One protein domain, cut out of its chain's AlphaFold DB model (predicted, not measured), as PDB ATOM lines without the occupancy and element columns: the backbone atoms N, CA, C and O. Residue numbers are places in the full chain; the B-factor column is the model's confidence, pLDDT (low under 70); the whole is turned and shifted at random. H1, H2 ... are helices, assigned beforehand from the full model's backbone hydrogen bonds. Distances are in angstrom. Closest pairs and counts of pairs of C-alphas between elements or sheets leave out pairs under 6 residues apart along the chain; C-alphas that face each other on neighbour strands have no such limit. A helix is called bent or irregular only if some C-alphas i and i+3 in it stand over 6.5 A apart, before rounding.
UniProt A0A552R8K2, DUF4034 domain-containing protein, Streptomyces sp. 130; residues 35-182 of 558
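What this domain is: This is residues 35 to 182 of the 558 residues of the protein "DUF4034 domain-containing protein" of Streptomyces sp. 130 (UniProt A0A552R8K2). A long helix, H5, runs through the core, with the bent helix H6 folded back alongside it and H7 packed beside both; H3 crosses H5, and H8 packs on H7 as an added layer. H1 and H2 pack on H3 at one end of the body, short H4 packs beside the first part of H5, and residues 115 to 120, at the tip of the H5 and H6a hairpin, stick out. The printed part has 148 residues with eight named helices, H1 to H8 in order along the chain, and no named strand; the class is all helix. It is compact, with a radius of gyration of the C-alphas of 15.5 A and spans of 45 by 36 by 24 A.

Where its parts are: The longest helix, H6, residues 121 to 145, was assigned as one helix by its hydrogen bonds but is bent, with C-alphas 134 and 137 6.7 A apart. Its arms are H6a, residues 121 to 134, 20.1 A long, and H6b, residues 137 to 145. H5 covers residues 94 to 113 and is 28.5 A long. H7 covers residues 151 to 162, and H8 residues 167 to 180, 20.2 A long, ending at C-alpha 180 at (-4.821, -37.504, -30.885). H3 covers residues 62 to 78, 24.7 A long, H2 residues 47 to 59, and H4 residues 81 to 89. H1, residues 35 to 41, begins at C-alpha 35 at (-9.878, -22.889, -53.249).

How they stand to each other: H5 is the hub, touching five other helices. With residues 104 to 112 it touches H6a, a hairpin at a shallow tilt of 8 degrees, opposite ways; the closest C-alphas, of Ala 108 and Phe 128, are 5.2 A apart. H6b touches H5 at Ala 142 and Leu 97, C-alphas 4.8 A apart. H7 touches H5 at a shallow tilt of 24 degrees, the same way, closest at Pro 152 and Ala 98, C-alphas 5.7 A apart. H8 and H7 form a hairpin at 15 degrees, closest at the C-alphas of Ala 177 and Trp 153, 5.6 A; H8 and H5 are apart. H3 touches H5 at a steep tilt of 60 degrees, with the C-alphas of Ala 73 and Arg 103 closest at 4.3 A. H2 and H3 form a hairpin, closest at the C-alphas of Ala 56 and Arg 65, 5.6 A. H1 touches H2 at a steep tilt of 52 degrees, the C-alphas of Ala 37 and Ala 49 closest at 4.6 A. H4 and H5 form a hairpin, closest at the C-alphas of Ser 87 and Ala 96, 6.1 A. Every O i to N i+4 pair is within hydrogen-bond range in H1, H2, H4, H5, H6a and H6b; the counts are 12 of 13 in H3, 7 of 8 in H7 and 9 of 10 in H8.

The domain as a whole: The two C-alphas farthest apart, of Glu 59 and Asp 119, are 49.0 A apart. The printed part has no cut and no long link. Mean pLDDT of the printed part is 92.7; residues 113 to 121 are under 70.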
ATOM      1  N   VAL A  35      -9.166 -23.849 -52.380       90.50
ATOM      2  CA  VAL A  35      -9.878 -22.889 -53.249       90.50
ATOM      3  C   VAL A  35     -10.845 -23.581 -54.214       90.50
ATOM      4  O   VAL A  35     -12.002 -23.170 -54.331       90.50
ATOM      5  N   GLU A  36     -10.400 -24.645 -54.888       92.00
ATOM      6  CA  GLU A  36     -11.242 -25.395 -55.825       92.00
ATOM      7  C   GLU A  36     -12.408 -26.085 -55.105       92.00
ATOM      8  O   GLU A  36     -13.557 -25.953 -55.532       92.00
ATOM      9  N   ALA A  37     -12.124 -26.763 -53.989       96.19
ATOM     10  CA  ALA A  37     -13.112 -27.494 -53.204       96.19
ATOM     11  C   ALA A  37     -14.220 -26.582 -52.664       96.19
ATOM     12  O   ALA A  37     -15.403 -26.873 -52.842       96.19
ATOM     13  N   LEU A  38     -13.849 -25.437 -52.087       95.00
ATOM     14  CA  LEU A  38     -14.803 -24.440 -51.601       95.00
ATOM     15  C   LEU A  38     -15.597 -23.815 -52.756       95.00
ATOM     16  O   LEU A  38     -16.800 -23.584 -52.644       95.00
ATOM     17  N   GLY A  39     -14.950 -23.560 -53.898       94.38
ATOM     18  CA  GLY A  39     -15.629 -23.083 -55.102       94.38
ATOM     19  C   GLY A  39     -16.637 -24.093 -55.661       94.38
ATOM     20  O   GLY A  39     -17.706 -23.693 -56.119       94.38
ATOM     21  N   ALA A  40     -16.315 -25.386 -55.630       92.56
ATOM     22  CA  ALA A  40     -17.198 -26.462 -56.072       92.56
ATOM     23  C   ALA A  40     -18.404 -26.637 -55.141       92.56
ATOM     24  O   ALA A  40     -19.528 -26.718 -55.641       92.56
ATOM     25  N   ALA A  41     -18.194 -26.591 -53.820       96.25
ATOM     26  CA  ALA A  41     -19.270 -26.655 -52.829       96.25
ATOM     27  C   ALA A  41     -20.299 -25.531 -53.042       96.25
ATOM     28  O   ALA A  41     -21.491 -25.805 -53.151       96.25
ATOM     29  N   ARG A  42     -19.841 -24.288 -53.267       93.69
ATOM     30  CA  ARG A  42     -20.714 -23.143 -53.612       93.69
ATOM     31  C   ARG A  42     -21.505 -23.323 -54.914       93.69
ATOM     32  O   ARG A  42     -22.496 -22.636 -55.126       93.69
ATOM     33  N   ARG A  43     -21.062 -24.208 -55.813       95.12
ATOM     34  CA  ARG A  43     -21.772 -24.568 -57.056       95.12
ATOM     35  C   ARG A  43     -22.617 -25.837 -56.915       95.12
ATOM     36  O   ARG A  43     -23.108 -26.342 -57.921       95.12
ATOM     37  N   GLY A  44     -22.767 -26.367 -55.702       95.31
ATOM     38  CA  GLY A  44     -23.581 -27.546 -55.429       95.31
ATOM     39  C   GLY A  44     -22.838 -28.887 -55.493       95.31
ATOM     40  O   GLY A  44     -23.481 -29.930 -55.421       95.31
ATOM     41  N   ALA A  45     -21.508 -28.902 -55.657       95.44
ATOM     42  CA  ALA A  45     -20.732 -30.127 -55.876       95.44
ATOM     43  C   ALA A  45     -19.806 -30.465 -54.695       95.44
ATOM     44  O   ALA A  45     -18.886 -29.710 -54.387       95.44
ATOM     45  N   TYR A  46     -19.992 -31.644 -54.087       97.12
ATOM     46  CA  TYR A  46     -19.218 -32.081 -52.914       97.12
ATOM     47  C   TYR A  46     -17.956 -32.895 -53.236       97.12
ATOM     48  O   TYR A  46     -17.079 -33.024 -52.385       97.12
ATOM     49  N   ALA A  47     -17.834 -33.467 -54.440       97.88
ATOM     50  CA  ALA A  47     -16.775 -34.437 -54.739       97.88
ATOM     51  C   ALA A  47     -15.337 -33.897 -54.536       97.88
ATOM     52  O   ALA A  47     -14.535 -34.609 -53.929       97.88
ATOM     53  N   PRO A  48     -14.993 -32.652 -54.936       97.81
ATOM     54  CA  PRO A  48     -13.665 -32.096 -54.657       97.81
ATOM     55  C   PRO A  48     -13.397 -31.881 -53.158       97.81
ATOM     56  O   PRO A  48     -12.291 -32.135 -52.685       97.81
ATOM     57  N   ALA A  49     -14.417 -31.477 -52.391       97.94
ATOM     58  CA  ALA A  49     -14.322 -31.346 -50.936       97.94
ATOM     59  C   ALA A  49     -14.093 -32.702 -50.257       97.94
ATOM     60  O   ALA A  49     -13.218 -32.819 -49.400       97.94
ATOM     61  N   ALA A  50     -14.816 -33.737 -50.690       98.19
ATOM     62  CA  ALA A  50     -14.633 -35.102 -50.209       98.19
ATOM     63  C   ALA A  50     -13.209 -35.617 -50.466       98.19
ATOM     64  O   ALA A  50     -12.572 -36.151 -49.560       98.19
ATOM     65  N   ALA A  51     -12.685 -35.411 -51.680       98.12
ATOM     66  CA  ALA A  51     -11.329 -35.822 -52.037       98.12
ATOM     67  C   ALA A  51     -10.261 -35.103 -51.193       98.12
ATOM     68  O   ALA A  51      -9.363 -35.754 -50.658       98.12
ATOM     69  N   LEU A  52     -10.384 -33.781 -51.024       98.38
ATOM     70  CA  LEU A  52      -9.445 -32.985 -50.231       98.38
ATOM     71  C   LEU A  52      -9.463 -33.374 -48.747       98.38
ATOM     72  O   LEU A  52      -8.407 -33.548 -48.141       98.38
ATOM     73  N   LEU A  53     -10.652 -33.540 -48.159       98.50
ATOM     74  CA  LEU A  53     -10.794 -33.921 -46.754       98.50
ATOM     75  C   LEU A  53     -10.276 -35.337 -46.482       98.50
ATOM     76  O   LEU A  53      -9.634 -35.558 -45.450       98.50
ATOM     77  N   ALA A  54     -10.495 -36.273 -47.408       97.69
ATOM     78  CA  ALA A  54      -9.934 -37.616 -47.327       97.69
ATOM     79  C   ALA A  54      -8.397 -37.602 -47.408       97.69
ATOM     80  O   ALA A  54      -7.746 -38.272 -46.606       97.69
ATOM     81  N   ALA A  55      -7.818 -36.805 -48.314       98.00
ATOM     82  CA  ALA A  55      -6.367 -36.648 -48.439       98.00
ATOM     83  C   ALA A  55      -5.745 -36.044 -47.169       98.00
ATOM     84  O   ALA A  55      -4.846 -36.646 -46.587       98.00
ATOM     85  N   ALA A  56      -6.293 -34.932 -46.663       97.31
ATOM     86  CA  ALA A  56      -5.808 -34.293 -45.437       97.31
ATOM     87  C   ALA A  56      -5.847 -35.248 -44.229       97.31
ATOM     88  O   ALA A  56      -4.935 -35.263 -43.404       97.31
ATOM     89  N   ARG A  57      -6.878 -36.098 -44.141       95.75
ATOM     90  CA  ARG A  57      -7.004 -37.117 -43.090       95.75
ATOM     91  C   ARG A  57      -5.994 -38.257 -43.247       95.75
ATOM     92  O   ARG A  57      -5.464 -38.718 -42.241       95.75
ATOM     93  N   ALA A  58      -5.712 -38.696 -44.474       96.25
ATOM     94  CA  ALA A  58      -4.693 -39.712 -44.745       96.25
ATOM     95  C   ALA A  58      -3.268 -39.206 -44.450       96.25
ATOM     96  O   ALA A  58      -2.436 -39.965 -43.961       96.25
ATOM     97  N   GLU A  59      -3.006 -37.925 -44.708       96.06
ATOM     98  CA  GLU A  59      -1.725 -37.258 -44.439       96.06
ATOM     99  C   GLU A  59      -1.557 -36.844 -42.967       96.06
ATOM    100  O   GLU A  59      -0.443 -36.566 -42.524       96.06
ATOM    101  N   GLY A  60      -2.649 -36.803 -42.195       94.88
ATOM    102  CA  GLY A  60      -2.648 -36.259 -40.836       94.88
ATOM    103  C   GLY A  60      -2.471 -34.735 -40.793       94.88
ATOM    104  O   GLY A  60      -2.046 -34.198 -39.769       94.88
ATOM    105  N   ASP A  61      -2.792 -34.031 -41.883       94.81
ATOM    106  CA  ASP A  61      -2.794 -32.565 -41.961       94.81
ATOM    107  C   ASP A  61      -4.057 -32.009 -41.282       94.81
ATOM    108  O   ASP A  61      -5.031 -31.584 -41.911       94.81
ATOM    109  N   TRP A  62      -4.060 -32.068 -39.948       94.81
ATOM    110  CA  TRP A  62      -5.193 -31.644 -39.123       94.81
ATOM    111  C   TRP A  62      -5.476 -30.146 -39.220       94.81
ATOM    112  O   TRP A  62      -6.623 -29.739 -39.045       94.81
ATOM    113  N   THR A  63      -4.459 -29.339 -39.530       92.12
ATOM    114  CA  THR A  63      -4.610 -27.895 -39.741       92.12
ATOM    115  C   THR A  63      -5.436 -27.631 -40.995       92.12
ATOM    116  O   THR A  63      -6.505 -27.033 -40.886       92.12
ATOM    117  N   LEU A  64      -5.011 -28.155 -42.155       93.75
ATOM    118  CA  LEU A  64      -5.773 -28.014 -43.399       93.75
ATOM    119  C   LEU A  64      -7.180 -28.584 -43.237       93.75
ATOM    120  O   LEU A  64      -8.160 -27.962 -43.638       93.75
ATOM    121  N   ARG A  65      -7.292 -29.771 -42.633       97.19
ATOM    122  CA  ARG A  65      -8.586 -30.419 -42.431       97.19
ATOM    123  C   ARG A  65      -9.538 -29.547 -41.615       97.19
ATOM    124  O   ARG A  65     -10.686 -29.392 -42.019       97.19
ATOM    125  N   HIS A  66      -9.087 -28.982 -40.496       96.31
ATOM    126  CA  HIS A  66      -9.919 -28.112 -39.667       96.31
ATOM    127  C   HIS A  66     -10.353 -26.852 -40.424       96.31
ATOM    128  O   HIS A  66     -11.529 -26.491 -40.375       96.31
ATOM    129  N   GLU A  67      -9.432 -26.207 -41.146       93.75
ATOM    130  CA  GLU A  67      -9.725 -25.026 -41.967       93.75
ATOM    131  C   GLU A  67     -10.783 -25.334 -43.037       93.75
ATOM    132  O   GLU A  67     -11.788 -24.632 -43.144       93.75
ATOM    133  N   VAL A  68     -10.607 -26.429 -43.783       97.19
ATOM    134  CA  VAL A  68     -11.539 -26.842 -44.842       97.19
ATOM    135  C   VAL A  68     -12.902 -27.224 -44.267       97.19
ATOM    136  O   VAL A  68     -13.916 -26.792 -44.806       97.19
ATOM    137  N   VAL A  69     -12.953 -27.988 -43.168       98.44
ATOM    138  CA  VAL A  69     -14.220 -28.343 -42.499       98.44
ATOM    139  C   VAL A  69     -14.957 -27.089 -42.027       98.44
ATOM    140  O   VAL A  69     -16.163 -26.983 -42.235       98.44
ATOM    141  N   THR A  70     -14.240 -26.126 -41.445       96.62
ATOM    142  CA  THR A  70     -14.815 -24.867 -40.947       96.62
ATOM    143  C   THR A  70     -15.400 -24.028 -42.082       96.62
ATOM    144  O   THR A  70     -16.543 -23.588 -41.979       96.62
ATOM    145  N   ALA A  71     -14.659 -23.859 -43.181       95.75
ATOM    146  CA  ALA A  71     -15.102 -23.079 -44.336       95.75
ATOM    147  C   ALA A  71     -16.246 -23.759 -45.113       95.75
ATOM    148  O   ALA A  71     -17.145 -23.093 -45.623       95.75
ATOM    149  N   LEU A  72     -16.242 -25.092 -45.206       98.31
ATOM    150  CA  LEU A  72     -17.349 -25.849 -45.793       98.31
ATOM    151  C   LEU A  72     -18.612 -25.769 -44.934       98.31
ATOM    152  O   LEU A  72     -19.705 -25.630 -45.478       98.31
ATOM    153  N   ALA A  73     -18.468 -25.841 -43.611       98.06
ATOM    154  CA  ALA A  73     -19.575 -25.661 -42.684       98.06
ATOM    155  C   ALA A  73     -20.216 -24.277 -42.846       98.06
ATOM    156  O   ALA A  73     -21.437 -24.201 -42.922       98.06
ATOM    157  N   GLU A  74     -19.413 -23.225 -43.005       94.50
ATOM    158  CA  GLU A  74     -19.911 -21.862 -43.217       94.50
ATOM    159  C   GLU A  74     -20.727 -21.758 -44.513       94.50
ATOM    160  O   GLU A  74     -21.856 -21.280 -44.497       94.50
ATOM    161  N   ILE A  75     -20.224 -22.322 -45.621       95.69
ATOM    162  CA  ILE A  75     -20.979 -22.406 -46.886       95.69
ATOM    163  C   ILE A  75     -22.304 -23.159 -46.689       95.69
ATOM    164  O   ILE A  75     -23.323 -22.794 -47.273       95.69
ATOM    165  N   ALA A  76     -22.298 -24.223 -45.884       96.81
ATOM    166  CA  ALA A  76     -23.480 -25.038 -45.649       96.81
ATOM    167  C   ALA A  76     -24.502 -24.380 -44.705       96.81
ATOM    168  O   ALA A  76     -25.673 -24.754 -44.754       96.81
ATOM    169  N   VAL A  77     -24.098 -23.422 -43.857       94.75
ATOM    170  CA  VAL A  77     -25.041 -22.603 -43.074       94.75
ATOM    171  C   VAL A  77     -25.949 -21.801 -44.012       94.75
ATOM    172  O   VAL A  77     -27.146 -21.705 -43.742       94.75
ATOM    173  N   ASP A  78     -25.411 -21.299 -45.127       89.50
ATOM    174  CA  ASP A  78     -26.178 -20.560 -46.138       89.50
ATOM    175  C   ASP A  78     -26.993 -21.487 -47.060       89.50
ATOM    176  O   ASP A  78     -28.178 -21.247 -47.301       89.50
ATOM    177  N   ASP A  79     -26.367 -22.550 -47.583       90.62
ATOM    178  CA  ASP A  79     -27.014 -23.555 -48.437       90.62
ATOM    179  C   ASP A  79     -26.446 -24.962 -48.191       90.62
ATOM    180  O   ASP A  79     -25.342 -25.314 -48.619       90.62
ATOM    181  N   ALA A  80     -27.246 -25.802 -47.530       94.12
ATOM    182  CA  ALA A  80     -26.883 -27.170 -47.175       94.12
ATOM    183  C   ALA A  80     -27.187 -28.215 -48.269       94.12
ATOM    184  O   ALA A  80     -26.923 -29.397 -48.052       94.12
ATOM    185  N   ALA A  81     -27.742 -27.849 -49.434       96.44
ATOM    186  CA  ALA A  81     -28.217 -28.828 -50.422       96.44
ATOM    187  C   ALA A  81     -27.117 -29.792 -50.902       96.44
ATOM    188  O   ALA A  81     -27.342 -30.998 -51.026       96.44
ATOM    189  N   TRP A  82     -25.906 -29.277 -51.123       97.38
ATOM    190  CA  TRP A  82     -24.752 -30.074 -51.543       97.38
ATOM    191  C   TRP A  82     -24.252 -31.021 -50.443       97.38
ATOM    192  O   TRP A  82     -23.815 -32.132 -50.746       97.38
ATOM    193  N   LEU A  83     -24.334 -30.598 -49.177       97.88
ATOM    194  CA  LEU A  83     -23.952 -31.399 -48.016       97.88
ATOM    195  C   LEU A  83     -24.987 -32.496 -47.750       97.88
ATOM    196  O   LEU A  83     -24.611 -33.631 -47.480       97.88
ATOM    197  N   ASN A  84     -26.279 -32.194 -47.907       97.44
ATOM    198  CA  ASN A  84     -27.352 -33.186 -47.830       97.44
ATOM    199  C   ASN A  84     -27.180 -34.262 -48.909       97.44
ATOM    200  O   ASN A  84     -27.196 -35.446 -48.595       97.44
ATOM    201  N   ALA A  85     -26.901 -33.863 -50.156       97.44
ATOM    202  CA  ALA A  85     -26.619 -34.809 -51.235       97.44
ATOM    203  C   ALA A  85     -25.381 -35.684 -50.954       97.44
ATOM    204  O   ALA A  85     -25.341 -36.848 -51.359       97.44
ATOM    205  N   TRP A  86     -24.368 -35.144 -50.265       98.00
ATOM    206  CA  TRP A  86     -23.211 -35.924 -49.829       98.00
ATOM    207  C   TRP A  86     -23.594 -36.937 -48.743       98.00
ATOM    208  O   TRP A  86     -23.271 -38.118 -48.869       98.00
ATOM    209  N   SER A  87     -24.325 -36.495 -47.721       96.81
ATOM    210  CA  SER A  87     -24.814 -37.350 -46.636       96.81
ATOM    211  C   SER A  87     -25.741 -38.457 -47.146       96.81
ATOM    212  O   SER A  87     -25.602 -39.597 -46.724       96.81
ATOM    213  N   ASP A  88     -26.616 -38.176 -48.114       96.94
ATOM    214  CA  ASP A  88     -27.497 -39.182 -48.722       96.94
ATOM    215  C   ASP A  88     -26.708 -40.236 -49.513       96.94
ATOM    216  O   ASP A  88     -27.016 -41.428 -49.475       96.94
ATOM    217  N   ALA A  89     -25.666 -39.807 -50.233       97.25
ATOM    218  CA  ALA A  89     -24.818 -40.701 -51.015       97.25
ATOM    219  C   ALA A  89     -23.855 -41.527 -50.145       97.25
ATOM    220  O   ALA A  89     -23.414 -42.602 -50.555       97.25
ATOM    221  N   SER A  90     -23.464 -41.024 -48.972       94.81
ATOM    222  CA  SER A  90     -22.530 -41.687 -48.054       94.81
ATOM    223  C   SER A  90     -22.823 -41.309 -46.593       94.81
ATOM    224  O   SER A  90     -22.080 -40.505 -46.021       94.81
ATOM    225  N   PRO A  91     -23.857 -41.911 -45.969       93.38
ATOM    226  CA  PRO A  91     -24.320 -41.527 -44.627       93.38
ATOM    227  C   PRO A  91     -23.262 -41.670 -43.531       93.38
ATOM    228  O   PRO A  91     -23.192 -40.850 -42.620       93.38
ATOM    229  N   ASP A  92     -22.392 -42.673 -43.655       93.50
ATOM    230  CA  ASP A  92     -21.326 -42.957 -42.688       93.50
ATOM    231  C   ASP A  92     -19.999 -42.257 -43.041       93.50
ATOM    232  O   ASP A  92     -18.938 -42.616 -42.527       93.50
ATOM    233  N   SER A  93     -20.020 -41.276 -43.955       97.19
ATOM    234  CA  SER A  93     -18.822 -40.527 -44.342       97.19
ATOM    235  C   SER A  93     -18.298 -39.707 -43.155       97.19
ATOM    236  O   SER A  93     -18.955 -38.746 -42.743       97.19
ATOM    237  N   PRO A  94     -17.087 -39.991 -42.635       97.38
ATOM    238  CA  PRO A  94     -16.518 -39.211 -41.534       97.38
ATOM    239  C   PRO A  94     -16.284 -37.746 -41.916       97.38
ATOM    240  O   PRO A  94     -16.290 -36.873 -41.054       97.38
ATOM    241  N   ASP A  95     -16.087 -37.466 -43.206       98.31
ATOM    242  CA  ASP A  95     -15.848 -36.117 -43.713       98.31
ATOM    243  C   ASP A  95     -17.155 -35.309 -43.780       98.31
ATOM    244  O   ASP A  95     -17.180 -34.164 -43.333       98.31
ATOM    245  N   ALA A  96     -18.256 -35.917 -44.239       98.25
ATOM    246  CA  ALA A  96     -19.568 -35.264 -44.264       98.25
ATOM    247  C   ALA A  96     -20.101 -35.019 -42.842       98.25
ATOM    248  O   ALA A  96     -20.570 -33.923 -42.539       98.25
ATOM    249  N   LEU A  97     -19.948 -36.003 -41.946       98.56
ATOM    250  CA  LEU A  97     -20.335 -35.881 -40.538       98.56
ATOM    251  C   LEU A  97     -19.558 -34.770 -39.819       98.56
ATOM    252  O   LEU A  97     -20.142 -34.025 -39.035       98.56
ATOM    253  N   ALA A  98     -18.257 -34.620 -40.098       98.56
ATOM    254  CA  ALA A  98     -17.459 -33.534 -39.533       98.56
ATOM    255  C   ALA A  98     -17.943 -32.153 -40.008       98.56
ATOM    256  O   ALA A  98     -18.078 -31.245 -39.186       98.56
ATOM    257  N   VAL A  99     -18.244 -31.999 -41.303       98.69
ATOM    258  CA  VAL A  99     -18.792 -30.746 -41.851       98.69
ATOM    259  C   VAL A  99     -20.161 -30.435 -41.245       98.69
ATOM    260  O   VAL A  99     -20.380 -29.310 -40.803       98.69
ATOM    261  N   GLU A 100     -21.059 -31.419 -41.140       98.50
ATOM    262  CA  GLU A 100     -22.384 -31.222 -40.534       98.50
ATOM    263  C   GLU A 100     -22.287 -30.870 -39.041       98.50
ATOM    264  O   GLU A 100     -22.980 -29.963 -38.577       98.50
ATOM    265  N   ALA A 101     -21.384 -31.506 -38.286       98.50
ATOM    266  CA  ALA A 101     -21.143 -31.168 -36.882       98.50
ATOM    267  C   ALA A 101     -20.689 -29.708 -36.711       98.50
ATOM    268  O   ALA A 101     -21.197 -28.993 -35.844       98.50
ATOM    269  N   PHE A 102     -19.761 -29.239 -37.553       98.56
ATOM    270  CA  PHE A 102     -19.314 -27.845 -37.529       98.56
ATOM    271  C   PHE A 102     -20.422 -26.887 -37.965       98.56
ATOM    272  O   PHE A 102     -20.605 -25.859 -37.315       98.56
ATOM    273  N   ARG A 103     -21.205 -27.235 -38.994       98.19
ATOM    274  CA  ARG A 103     -22.328 -26.421 -39.480       98.19
ATOM    275  C   ARG A 103     -23.360 -26.186 -38.379       98.19
ATOM    276  O   ARG A 103     -23.742 -25.046 -38.140       98.19
ATOM    277  N   ARG A 104     -23.760 -27.240 -37.657       97.69
ATOM    278  CA  ARG A 104     -24.710 -27.157 -36.529       97.69
ATOM    279  C   ARG A 104     -24.199 -26.269 -35.402       97.69
ATOM    280  O   ARG A 104     -24.954 -25.488 -34.826       97.69
ATOM    281  N   ILE A 105     -22.907 -26.370 -35.093       97.56
ATOM    282  CA  ILE A 105     -22.272 -25.503 -34.101       97.56
ATOM    283  C   ILE A 105     -22.266 -24.054 -34.587       97.56
ATOM    284  O   ILE A 105     -22.737 -23.182 -33.861       97.56
ATOM    285  N   GLN A 106     -21.811 -23.775 -35.805       95.38
ATOM    286  CA  GLN A 106     -21.808 -22.416 -36.350       95.38
ATOM    287  C   GLN A 106     -23.217 -21.805 -36.394       95.38
ATOM    288  O   GLN A 106     -23.393 -20.668 -35.963       95.38
ATOM    289  N   GLU A 107     -24.229 -22.576 -36.799       94.50
ATOM    290  CA  GLU A 107     -25.643 -22.182 -36.778       94.50
ATOM    291  C   GLU A 107     -26.097 -21.772 -35.365       94.50
ATOM    292  O   GLU A 107     -26.616 -20.669 -35.167       94.50
ATOM    293  N   ALA A 108     -25.821 -22.603 -34.351       93.44
ATOM    294  CA  ALA A 108     -26.135 -22.283 -32.960       93.44
ATOM    295  C   ALA A 108     -25.433 -20.990 -32.503       93.44
ATOM    296  O   ALA A 108     -26.061 -20.070 -31.970       93.44
ATOM    297  N   TRP A 109     -24.124 -20.875 -32.732       90.69
ATOM    298  CA  TRP A 109     -23.352 -19.704 -32.313       90.69
ATOM    299  C   TRP A 109     -23.733 -18.427 -33.076       90.69
ATOM    300  O   TRP A 109     -23.667 -17.346 -32.483       90.69
ATOM    301  N   GLY A 110     -24.209 -18.532 -34.319       87.50
ATOM    302  CA  GLY A 110     -24.767 -17.423 -35.098       87.50
ATOM    303  C   GLY A 110     -26.017 -16.815 -34.456       87.50
ATOM    304  O   GLY A 110     -26.118 -15.592 -34.317       87.50
ATOM    305  N   VAL A 111     -26.926 -17.653 -33.937       85.44
ATOM    306  CA  VAL A 111     -28.108 -17.193 -33.175       85.44
ATOM    307  C   VAL A 111     -27.698 -16.418 -31.918       85.44
ATOM    308  O   VAL A 111     -28.350 -15.438 -31.540       85.44
ATOM    309  N   ARG A 112     -26.593 -16.819 -31.276       75.50
ATOM    310  CA  ARG A 112     -26.075 -16.173 -30.063       75.50
ATOM    311  C   ARG A 112     -25.398 -14.826 -30.341       75.50
ATOM    312  O   ARG A 112     -25.473 -13.935 -29.496       75.50
ATOM    313  N   THR A 113     -24.701 -14.679 -31.471       68.94
ATOM    314  CA  THR A 113     -23.854 -13.507 -31.776       68.94
ATOM    315  C   THR A 113     -24.565 -12.378 -32.522       68.94
ATOM    316  O   THR A 113     -24.064 -11.254 -32.497       68.94
ATOM    317  N   ALA A 114     -25.736 -12.614 -33.121       60.12
ATOM    318  CA  ALA A 114     -26.560 -11.579 -33.748       60.12
ATOM    319  C   ALA A 114     -27.134 -10.563 -32.720       60.12
ATOM    320  O   ALA A 114     -28.321 -10.584 -32.383       60.12
ATOM    321  N   ALA A 115     -26.306  -9.643 -32.203       45.19
ATOM    322  CA  ALA A 115     -26.759  -8.393 -31.574       45.19
ATOM    323  C   ALA A 115     -27.582  -7.633 -32.636       45.19
ATOM    324  O   ALA A 115     -27.181  -7.609 -33.789       45.19
ATOM    325  N   TRP A 116     -28.817  -7.174 -32.424       39.78
ATOM    326  CA  TRP A 116     -29.243  -6.017 -31.639       39.78
ATOM    327  C   TRP A 116     -30.722  -6.206 -31.253       39.78
ATOM    328  O   TRP A 116     -31.584  -6.155 -32.121       39.78
ATOM    329  N   ALA A 117     -31.019  -6.433 -29.973       41.88
ATOM    330  CA  ALA A 117     -32.263  -6.045 -29.293       41.88
ATOM    331  C   ALA A 117     -32.243  -6.649 -27.885       41.88
ATOM    332  O   ALA A 117     -32.241  -7.863 -27.704       41.88
ATOM    333  N   LYS A 118     -32.251  -5.777 -26.882       42.72
ATOM    334  CA  LYS A 118     -32.333  -6.099 -25.449       42.72
ATOM    335  C   LYS A 118     -33.603  -6.878 -25.048       42.72
ATOM    336  O   LYS A 118     -33.643  -7.412 -23.948       42.72
ATOM    337  N   ASP A 119     -34.576  -7.003 -25.956       47.41
ATOM    338  CA  ASP A 119     -35.910  -7.551 -25.685       47.41
ATOM    339  C   ASP A 119     -36.163  -8.951 -26.305       47.41
ATOM    340  O   ASP A 119     -37.283  -9.445 -26.247       47.41
ATOM    341  N   VAL A 120     -35.143  -9.627 -26.871       54.59
ATOM    342  CA  VAL A 120     -35.267 -10.977 -27.502       54.59
ATOM    343  C   VAL A 120     -34.370 -12.042 -26.829       54.59
ATOM    344  O   VAL A 120     -34.101 -13.107 -27.382       54.59
ATOM    345  N   GLY A 121     -33.853 -11.759 -25.628       67.69
ATOM    346  CA  GLY A 121     -32.795 -12.556 -24.990       67.69
ATOM    347  C   GLY A 121     -33.184 -13.999 -24.649       67.69
ATOM    348  O   GLY A 121     -32.448 -14.923 -24.983       67.69
ATOM    349  N   GLU A 122     -34.343 -14.218 -24.022       74.69
ATOM    350  CA  GLU A 122     -34.726 -15.547 -23.515       74.69
ATOM    351  C   GLU A 122     -35.129 -16.538 -24.613       74.69
ATOM    352  O   GLU A 122     -34.827 -17.727 -24.522       74.69
ATOM    353  N   GLU A 123     -35.819 -16.081 -25.658       78.00
ATOM    354  CA  GLU A 123     -36.202 -16.935 -26.788       78.00
ATOM    355  C   GLU A 123     -34.980 -17.348 -27.610       78.00
ATOM    356  O   GLU A 123     -34.824 -18.525 -27.928       78.00
ATOM    357  N   ARG A 124     -34.050 -16.416 -27.860       76.06
ATOM    358  CA  ARG A 124     -32.776 -16.721 -28.528       76.06
ATOM    359  C   ARG A 124     -31.892 -17.634 -27.695       76.06
ATOM    360  O   ARG A 124     -31.250 -18.514 -28.250       76.06
ATOM    361  N   PHE A 125     -31.878 -17.464 -26.373       82.50
ATOM    362  CA  PHE A 125     -31.149 -18.359 -25.480       82.50
ATOM    363  C   PHE A 125     -31.727 -19.780 -25.515       82.50
ATOM    364  O   PHE A 125     -30.978 -20.748 -25.633       82.50
ATOM    365  N   ARG A 126     -33.061 -19.923 -25.511       87.25
ATOM    366  CA  ARG A 126     -33.725 -21.223 -25.704       87.25
ATOM    367  C   ARG A 126     -33.420 -21.832 -27.074       87.25
ATOM    368  O   ARG A 126     -33.090 -23.011 -27.131       87.25
ATOM    369  N   ALA A 127     -33.486 -21.044 -28.148       89.69
ATOM    370  CA  ALA A 127     -33.155 -21.496 -29.500       89.69
ATOM    371  C   ALA A 127     -31.687 -21.939 -29.615       89.69
ATOM    372  O   ALA A 127     -31.410 -22.995 -30.172       89.69
ATOM    373  N   PHE A 128     -30.756 -21.188 -29.017       91.56
ATOM    374  CA  PHE A 128     -29.341 -21.547 -28.948       91.56
ATOM    375  C   PHE A 128     -29.131 -22.911 -28.282       91.56
ATOM    376  O   PHE A 128     -28.487 -23.783 -28.859       91.56
ATOM    377  N   HIS A 129     -29.717 -23.131 -27.102       92.44
ATOM    378  CA  HIS A 129     -29.604 -24.416 -26.410       92.44
ATOM    379  C   HIS A 129     -30.306 -25.564 -27.143       92.44
ATOM    380  O   HIS A 129     -29.800 -26.683 -27.119       92.44
ATOM    381  N   ALA A 130     -31.436 -25.310 -27.811       94.69
ATOM    382  CA  ALA A 130     -32.102 -26.314 -28.640       94.69
ATOM    383  C   ALA A 130     -31.200 -26.767 -29.800       94.69
ATOM    384  O   ALA A 130     -30.973 -27.962 -29.955       94.69
ATOM    385  N   LEU A 131     -30.596 -25.821 -30.528       96.06
ATOM    386  CA  LEU A 131     -29.663 -26.128 -31.617       96.06
ATOM    387  C   LEU A 131     -28.418 -26.882 -31.129       96.06
ATOM    388  O   LEU A 131     -27.947 -27.787 -31.810       96.06
ATOM    389  N   LEU A 132     -27.894 -26.550 -29.943       96.38
ATOM    390  CA  LEU A 132     -26.789 -27.306 -29.345       96.38
ATOM    391  C   LEU A 132     -27.191 -28.748 -29.004       96.38
ATOM    392  O   LEU A 132     -26.439 -29.670 -29.313       96.38
ATOM    393  N   ASN A 133     -28.382 -28.956 -28.435       96.81
ATOM    394  CA  ASN A 133     -28.893 -30.301 -28.162       96.81
ATOM    395  C   ASN A 133     -29.049 -31.121 -29.452       96.81
ATOM    396  O   ASN A 133     -28.683 -32.293 -29.468       96.81
ATOM    397  N   ASP A 134     -29.525 -30.500 -30.534       96.00
ATOM    398  CA  ASP A 134     -29.651 -31.142 -31.849       96.00
ATOM    399  C   ASP A 134     -28.282 -31.433 -32.493       96.00
ATOM    400  O   ASP A 134     -28.139 -32.386 -33.260       96.00
ATOM    401  N   ALA A 135     -27.255 -30.638 -32.173       97.69
ATOM    402  CA  ALA A 135     -25.894 -30.843 -32.660       97.69
ATOM    403  C   ALA A 135     -25.197 -32.041 -31.991       97.69
ATOM    404  O   ALA A 135     -24.342 -32.673 -32.615       97.69
ATOM    405  N   LEU A 136     -25.533 -32.362 -30.736       97.50
ATOM    406  CA  LEU A 136     -24.809 -33.361 -29.945       97.50
ATOM    407  C   LEU A 136     -24.759 -34.758 -30.605       97.50
ATOM    408  O   LEU A 136     -23.647 -35.270 -30.755       97.50
ATOM    409  N   PRO A 137     -25.870 -35.359 -31.084       97.81
ATOM    410  CA  PRO A 137     -25.821 -36.666 -31.750       97.81
ATOM    411  C   PRO A 137     -24.956 -36.669 -33.017       97.81
ATOM    412  O   PRO A 137     -24.289 -37.657 -33.319       97.81
ATOM    413  N   VAL A 138     -24.934 -35.553 -33.756       97.81
ATOM    414  CA  VAL A 138     -24.107 -35.398 -34.962       97.81
ATOM    415  C   VAL A 138     -22.625 -35.332 -34.593       97.81
ATOM    416  O   VAL A 138     -21.796 -35.972 -35.238       97.81
ATOM    417  N   ILE A 139     -22.280 -34.600 -33.532       98.19
ATOM    418  CA  ILE A 139     -20.907 -34.521 -33.018       98.19
ATOM    419  C   ILE A 139     -20.432 -35.901 -32.551       98.19
ATOM    420  O   ILE A 139     -19.314 -36.305 -32.874       98.19
ATOM    421  N   GLU A 140     -21.274 -36.639 -31.824       97.94
ATOM    422  CA  GLU A 140     -20.976 -38.006 -31.387       97.94
ATOM    423  C   GLU A 140     -20.741 -38.940 -32.581       97.94
ATOM    424  O   GLU A 140     -19.752 -39.677 -32.595       97.94
ATOM    425  N   ALA A 141     -21.581 -38.856 -33.618       98.12
ATOM    426  CA  ALA A 141     -21.409 -39.614 -34.854       98.12
ATOM    427  C   ALA A 141     -20.102 -39.249 -35.582       98.12
ATOM    428  O   ALA A 141     -19.358 -40.141 -35.988       98.12
ATOM    429  N   ALA A 142     -19.771 -37.959 -35.693       98.12
ATOM    430  CA  ALA A 142     -18.540 -37.495 -36.333       98.12
ATOM    431  C   ALA A 142     -17.278 -37.986 -35.599       98.12
ATOM    432  O   ALA A 142     -16.325 -38.446 -36.231       98.12
ATOM    433  N   VAL A 143     -17.279 -37.940 -34.262       97.50
ATOM    434  CA  VAL A 143     -16.190 -38.478 -33.429       97.50
ATOM    435  C   VAL A 143     -16.072 -39.999 -33.581       97.50
ATOM    436  O   VAL A 143     -14.958 -40.524 -33.659       97.50
ATOM    437  N   ALA A 144     -17.198 -40.715 -33.631       97.44
ATOM    438  CA  ALA A 144     -17.220 -42.170 -33.766       97.44
ATOM    439  C   ALA A 144     -16.768 -42.649 -35.158       97.44
ATOM    440  O   ALA A 144     -16.084 -43.669 -35.253       97.44
ATOM    441  N   ALA A 145     -17.101 -41.912 -36.220       97.19
ATOM    442  CA  ALA A 145     -16.788 -42.277 -37.604       97.19
ATOM    443  C   ALA A 145     -15.285 -42.209 -37.932       97.19
ATOM    444  O   ALA A 145     -14.810 -42.905 -38.831       97.19
ATOM    445  N   SER A 146     -14.513 -41.394 -37.207       94.50
ATOM    446  CA  SER A 146     -13.056 -41.331 -37.359       94.50
ATOM    447  C   SER A 146     -12.360 -41.140 -36.006       94.50
ATOM    448  O   SER A 146     -11.906 -40.040 -35.688       94.50
ATOM    449  N   PRO A 147     -12.199 -42.210 -35.201       93.75
ATOM    450  CA  PRO A 147     -11.716 -42.095 -33.826       93.75
ATOM    451  C   PRO A 147     -10.300 -41.542 -33.673       93.75
ATOM    452  O   PRO A 147      -9.950 -41.159 -32.563       93.75
ATOM    453  N   GLY A 148      -9.477 -41.523 -34.726       95.06
ATOM    454  CA  GLY A 148      -8.132 -40.931 -34.717       95.06
ATOM    455  C   GLY A 148      -8.093 -39.442 -35.084       95.06
ATOM    456  O   GLY A 148      -7.055 -38.810 -34.924       95.06
ATOM    457  N   ASP A 149      -9.205 -38.882 -35.557       96.06
ATOM    458  CA  ASP A 149      -9.291 -37.508 -36.050       96.06
ATOM    459  C   ASP A 149      -9.545 -36.524 -34.887       96.06
ATOM    460  O   ASP A 149     -10.533 -36.673 -34.160       96.06
ATOM    461  N   PRO A 150      -8.670 -35.525 -34.659       96.44
ATOM    462  CA  PRO A 150      -8.869 -34.507 -33.631       96.44
ATOM    463  C   PRO A 150      -9.913 -33.446 -34.020       96.44
ATOM    464  O   PRO A 150     -10.396 -32.740 -33.136       96.44
ATOM    465  N   VAL A 151     -10.263 -33.297 -35.304       97.62
ATOM    466  CA  VAL A 151     -11.073 -32.172 -35.802       97.62
ATOM    467  C   VAL A 151     -12.511 -32.191 -35.261       97.62
ATOM    468  O   VAL A 151     -12.932 -31.159 -34.730       97.62
ATOM    469  N   PRO A 152     -13.256 -33.319 -35.258       97.94
ATOM    470  CA  PRO A 152     -14.597 -33.377 -34.661       97.94
ATOM    471  C   PRO A 152     -14.628 -33.013 -33.169       97.94
ATOM    472  O   PRO A 152     -15.617 -32.472 -32.673       97.94
ATOM    473  N   TRP A 153     -13.526 -33.230 -32.440       98.19
ATOM    474  CA  TRP A 153     -13.441 -32.830 -31.036       98.19
ATOM    475  C   TRP A 153     -13.440 -31.314 -30.844       98.19
ATOM    476  O   TRP A 153     -13.868 -30.848 -29.792       98.19
ATOM    477  N   SER A 154     -13.018 -30.521 -31.833       96.75
ATOM    478  CA  SER A 154     -13.161 -29.063 -31.759       96.75
ATOM    479  C   SER A 154     -14.632 -28.636 -31.738       96.75
ATOM    480  O   SER A 154     -14.977 -27.752 -30.956       96.75
ATOM    481  N   ALA A 155     -15.510 -29.302 -32.499       97.44
ATOM    482  CA  ALA A 155     -16.955 -29.078 -32.412       97.44
ATOM    483  C   ALA A 155     -17.507 -29.499 -31.039       97.44
ATOM    484  O   ALA A 155     -18.292 -28.764 -30.443       97.44
ATOM    485  N   ALA A 156     -17.037 -30.623 -30.482       98.25
ATOM    486  CA  ALA A 156     -17.411 -31.058 -29.132       98.25
ATOM    487  C   ALA A 156     -16.980 -30.061 -28.040       98.25
ATOM    488  O   ALA A 156     -17.731 -29.798 -27.100       98.25
ATOM    489  N   LEU A 157     -15.785 -29.474 -28.154       98.44
ATOM    490  CA  LEU A 157     -15.299 -28.455 -27.220       98.44
ATOM    491  C   LEU A 157     -16.111 -27.158 -27.334       98.44
ATOM    492  O   LEU A 157     -16.530 -26.619 -26.310       98.44
ATOM    493  N   ALA A 158     -16.397 -26.704 -28.557       97.19
ATOM    494  CA  ALA A 158     -17.265 -25.554 -28.798       97.19
ATOM    495  C   ALA A 158     -18.687 -25.789 -28.257       97.19
ATOM    496  O   ALA A 158     -19.265 -24.902 -27.623       97.19
ATOM    497  N   HIS A 159     -19.226 -27.001 -28.428       97.75
ATOM    498  CA  HIS A 159     -20.484 -27.420 -27.815       97.75
ATOM    499  C   HIS A 159     -20.415 -27.324 -26.288       97.75
ATOM    500  O   HIS A 159     -21.292 -26.721 -25.682       97.75
ATOM    501  N   CYS A 160     -19.367 -27.860 -25.654       97.56
ATOM    502  CA  CYS A 160     -19.219 -27.819 -24.197       97.56
ATOM    503  C   CYS A 160     -19.200 -26.389 -23.640       97.56
ATOM    504  O   CYS A 160     -19.807 -26.147 -22.598       97.56
ATOM    505  N   ILE A 161     -18.545 -25.446 -24.329       95.12
ATOM    506  CA  ILE A 161     -18.555 -24.023 -23.949       95.12
ATOM    507  C   ILE A 161     -19.987 -23.468 -24.026       95.12
ATOM    508  O   ILE A 161     -20.468 -22.851 -23.079       95.12
ATOM    509  N   GLY A 162     -20.685 -23.695 -25.143       92.56
ATOM    510  CA  GLY A 162     -22.026 -23.148 -25.369       92.56
ATOM    511  C   GLY A 162     -23.098 -23.763 -24.467       92.56
ATOM    512  O   GLY A 162     -23.923 -23.048 -23.902       92.56
ATOM    513  N   ALA A 163     -23.051 -25.082 -24.286       93.06
ATOM    514  CA  ALA A 163     -23.980 -25.854 -23.467       93.06
ATOM    515  C   ALA A 163     -23.709 -25.713 -21.962       93.06
ATOM    516  O   ALA A 163     -24.440 -26.288 -21.160       93.06
ATOM    517  N   GLN A 164     -22.671 -24.960 -21.581       91.31
ATOM    518  CA  GLN A 164     -22.241 -24.774 -20.197       91.31
ATOM    519  C   GLN A 164     -21.929 -26.104 -19.496       91.31
ATOM    520  O   GLN A 164     -22.330 -26.345 -18.356       91.31
ATOM    521  N   ALA A 165     -21.221 -26.991 -20.197       92.88
ATOM    522  CA  ALA A 165     -20.909 -28.317 -19.688       92.88
ATOM    523  C   ALA A 165     -20.033 -28.245 -18.416       92.88
ATOM    524  O   ALA A 165     -19.128 -27.401 -18.332       92.88
ATOM    525  N   PRO A 166     -20.239 -29.162 -17.447       93.88
ATOM    526  CA  PRO A 166     -19.372 -29.283 -16.280       93.88
ATOM    527  C   PRO A 166     -17.899 -29.457 -16.665       93.88
ATOM    528  O   PRO A 166     -17.580 -30.079 -17.686       93.88
ATOM    529  N   ARG A 167     -16.999 -28.959 -15.811       95.25
ATOM    530  CA  ARG A 167     -15.544 -28.981 -16.026       95.25
ATOM    531  C   ARG A 167     -15.026 -30.374 -16.366       95.25
ATOM    532  O   ARG A 167     -14.230 -30.533 -17.283       95.25
ATOM    533  N   GLU A 168     -15.527 -31.395 -15.682       97.19
ATOM    534  CA  GLU A 168     -15.103 -32.778 -15.876       97.19
ATOM    535  C   GLU A 168     -15.478 -33.308 -17.266       97.19
ATOM    536  O   GLU A 168     -14.774 -34.159 -17.808       97.19
ATOM    537  N   VAL A 169     -16.592 -32.842 -17.841       97.00
ATOM    538  CA  VAL A 169     -17.008 -33.198 -19.206       97.00
ATOM    539  C   VAL A 169     -16.076 -32.529 -20.212       97.00
ATOM    540  O   VAL A 169     -15.528 -33.215 -21.075       97.00
ATOM    541  N   PHE A 170     -15.840 -31.224 -20.051       97.88
ATOM    542  CA  PHE A 170     -14.934 -30.466 -20.912       97.88
ATOM    543  C   PHE A 170     -13.520 -31.060 -20.910       97.88
ATOM    544  O   PHE A 170     -12.967 -31.340 -21.971       97.88
ATOM    545  N   ASP A 171     -12.966 -31.334 -19.727       97.75
ATOM    546  CA  ASP A 171     -11.620 -31.890 -19.579       97.75
ATOM    547  C   ASP A 171     -11.506 -33.286 -20.219       97.75
ATOM    548  O   ASP A 171     -10.476 -33.609 -20.814       97.75
ATOM    549  N   ARG A 172     -12.563 -34.116 -20.181       97.56
ATOM    550  CA  ARG A 172     -12.580 -35.397 -20.911       97.56
ATOM    551  C   ARG A 172     -12.523 -35.193 -22.423       97.56
ATOM    552  O   ARG A 172     -11.704 -35.844 -23.070       97.56
ATOM    553  N   CYS A 173     -13.339 -34.297 -22.978       97.56
ATOM    554  CA  CYS A 173     -13.305 -33.973 -24.406       97.56
ATOM    555  C   CYS A 173     -11.946 -33.391 -24.822       97.56
ATOM    556  O   CYS A 173     -11.385 -33.789 -25.843       97.56
ATOM    557  N   LEU A 174     -11.377 -32.506 -24.001       98.25
ATOM    558  CA  LEU A 174     -10.070 -31.905 -24.251       98.25
ATOM    559  C   LEU A 174      -8.966 -32.963 -24.255       98.25
ATOM    560  O   LEU A 174      -8.149 -32.987 -25.173       98.25
ATOM    561  N   ASN A 175      -8.965 -33.874 -23.280       98.00
ATOM    562  CA  ASN A 175      -7.990 -34.960 -23.213       98.00
ATOM    563  C   ASN A 175      -8.073 -35.883 -24.431       98.00
ATOM    564  O   ASN A 175      -7.037 -36.309 -24.937       98.00
ATOM    565  N   GLN A 176      -9.279 -36.156 -24.935       97.56
ATOM    566  CA  GLN A 176      -9.455 -36.923 -26.167       97.56
ATOM    567  C   GLN A 176      -8.873 -36.182 -27.384       97.56
ATOM    568  O   GLN A 176      -8.139 -36.780 -28.171       97.56
ATOM    569  N   ALA A 177      -9.131 -34.884 -27.534       97.19
ATOM    570  CA  ALA A 177      -8.558 -34.102 -28.631       97.19
ATOM    571  C   ALA A 177      -7.017 -34.060 -28.565       97.19
ATOM    572  O   ALA A 177      -6.328 -34.367 -29.540       97.19
ATOM    573  N   VAL A 178      -6.474 -33.744 -27.385       97.50
ATOM    574  CA  VAL A 178      -5.029 -33.607 -27.146       97.50
ATOM    575  C   VAL A 178      -4.299 -34.942 -27.301       97.50
ATOM    576  O   VAL A 178      -3.200 -34.955 -27.844       97.50
ATOM    577  N   SER A 179      -4.889 -36.073 -26.896       97.19
ATOM    578  CA  SER A 179      -4.246 -37.385 -27.058       97.19
ATOM    579  C   SER A 179      -4.077 -37.803 -28.523       97.19
ATOM    580  O   SER A 179      -3.250 -38.662 -28.810       97.19
ATOM    581  N   ARG A 180      -4.872 -37.231 -29.438       96.19
ATOM    582  CA  ARG A 180      -4.821 -37.504 -30.885       96.19
ATOM    583  C   ARG A 180      -3.859 -36.570 -31.604       96.19
ATOM    584  O   ARG A 180      -3.059 -37.016 -32.417       96.19
ATOM    585  N   ALA A 181      -3.930 -35.279 -31.286       95.69
ATOM    586  CA  ALA A 181      -3.065 -34.266 -31.871       95.69
ATOM    587  C   ALA A 181      -2.668 -33.220 -30.814       95.69
ATOM    588  O   ALA A 181      -3.317 -32.176 -30.702       95.69
ATOM    589  N   PRO A 182      -1.567 -33.454 -30.068       95.44
ATOM    590  CA  PRO A 182      -1.113 -32.570 -28.986       95.44
ATOM    591  C   PRO A 182      -0.750 -31.147 -29.422       95.44
ATOM    592  O   PRO A 182      -0.504 -30.290 -28.579       95.44
TER     593      PRO A 182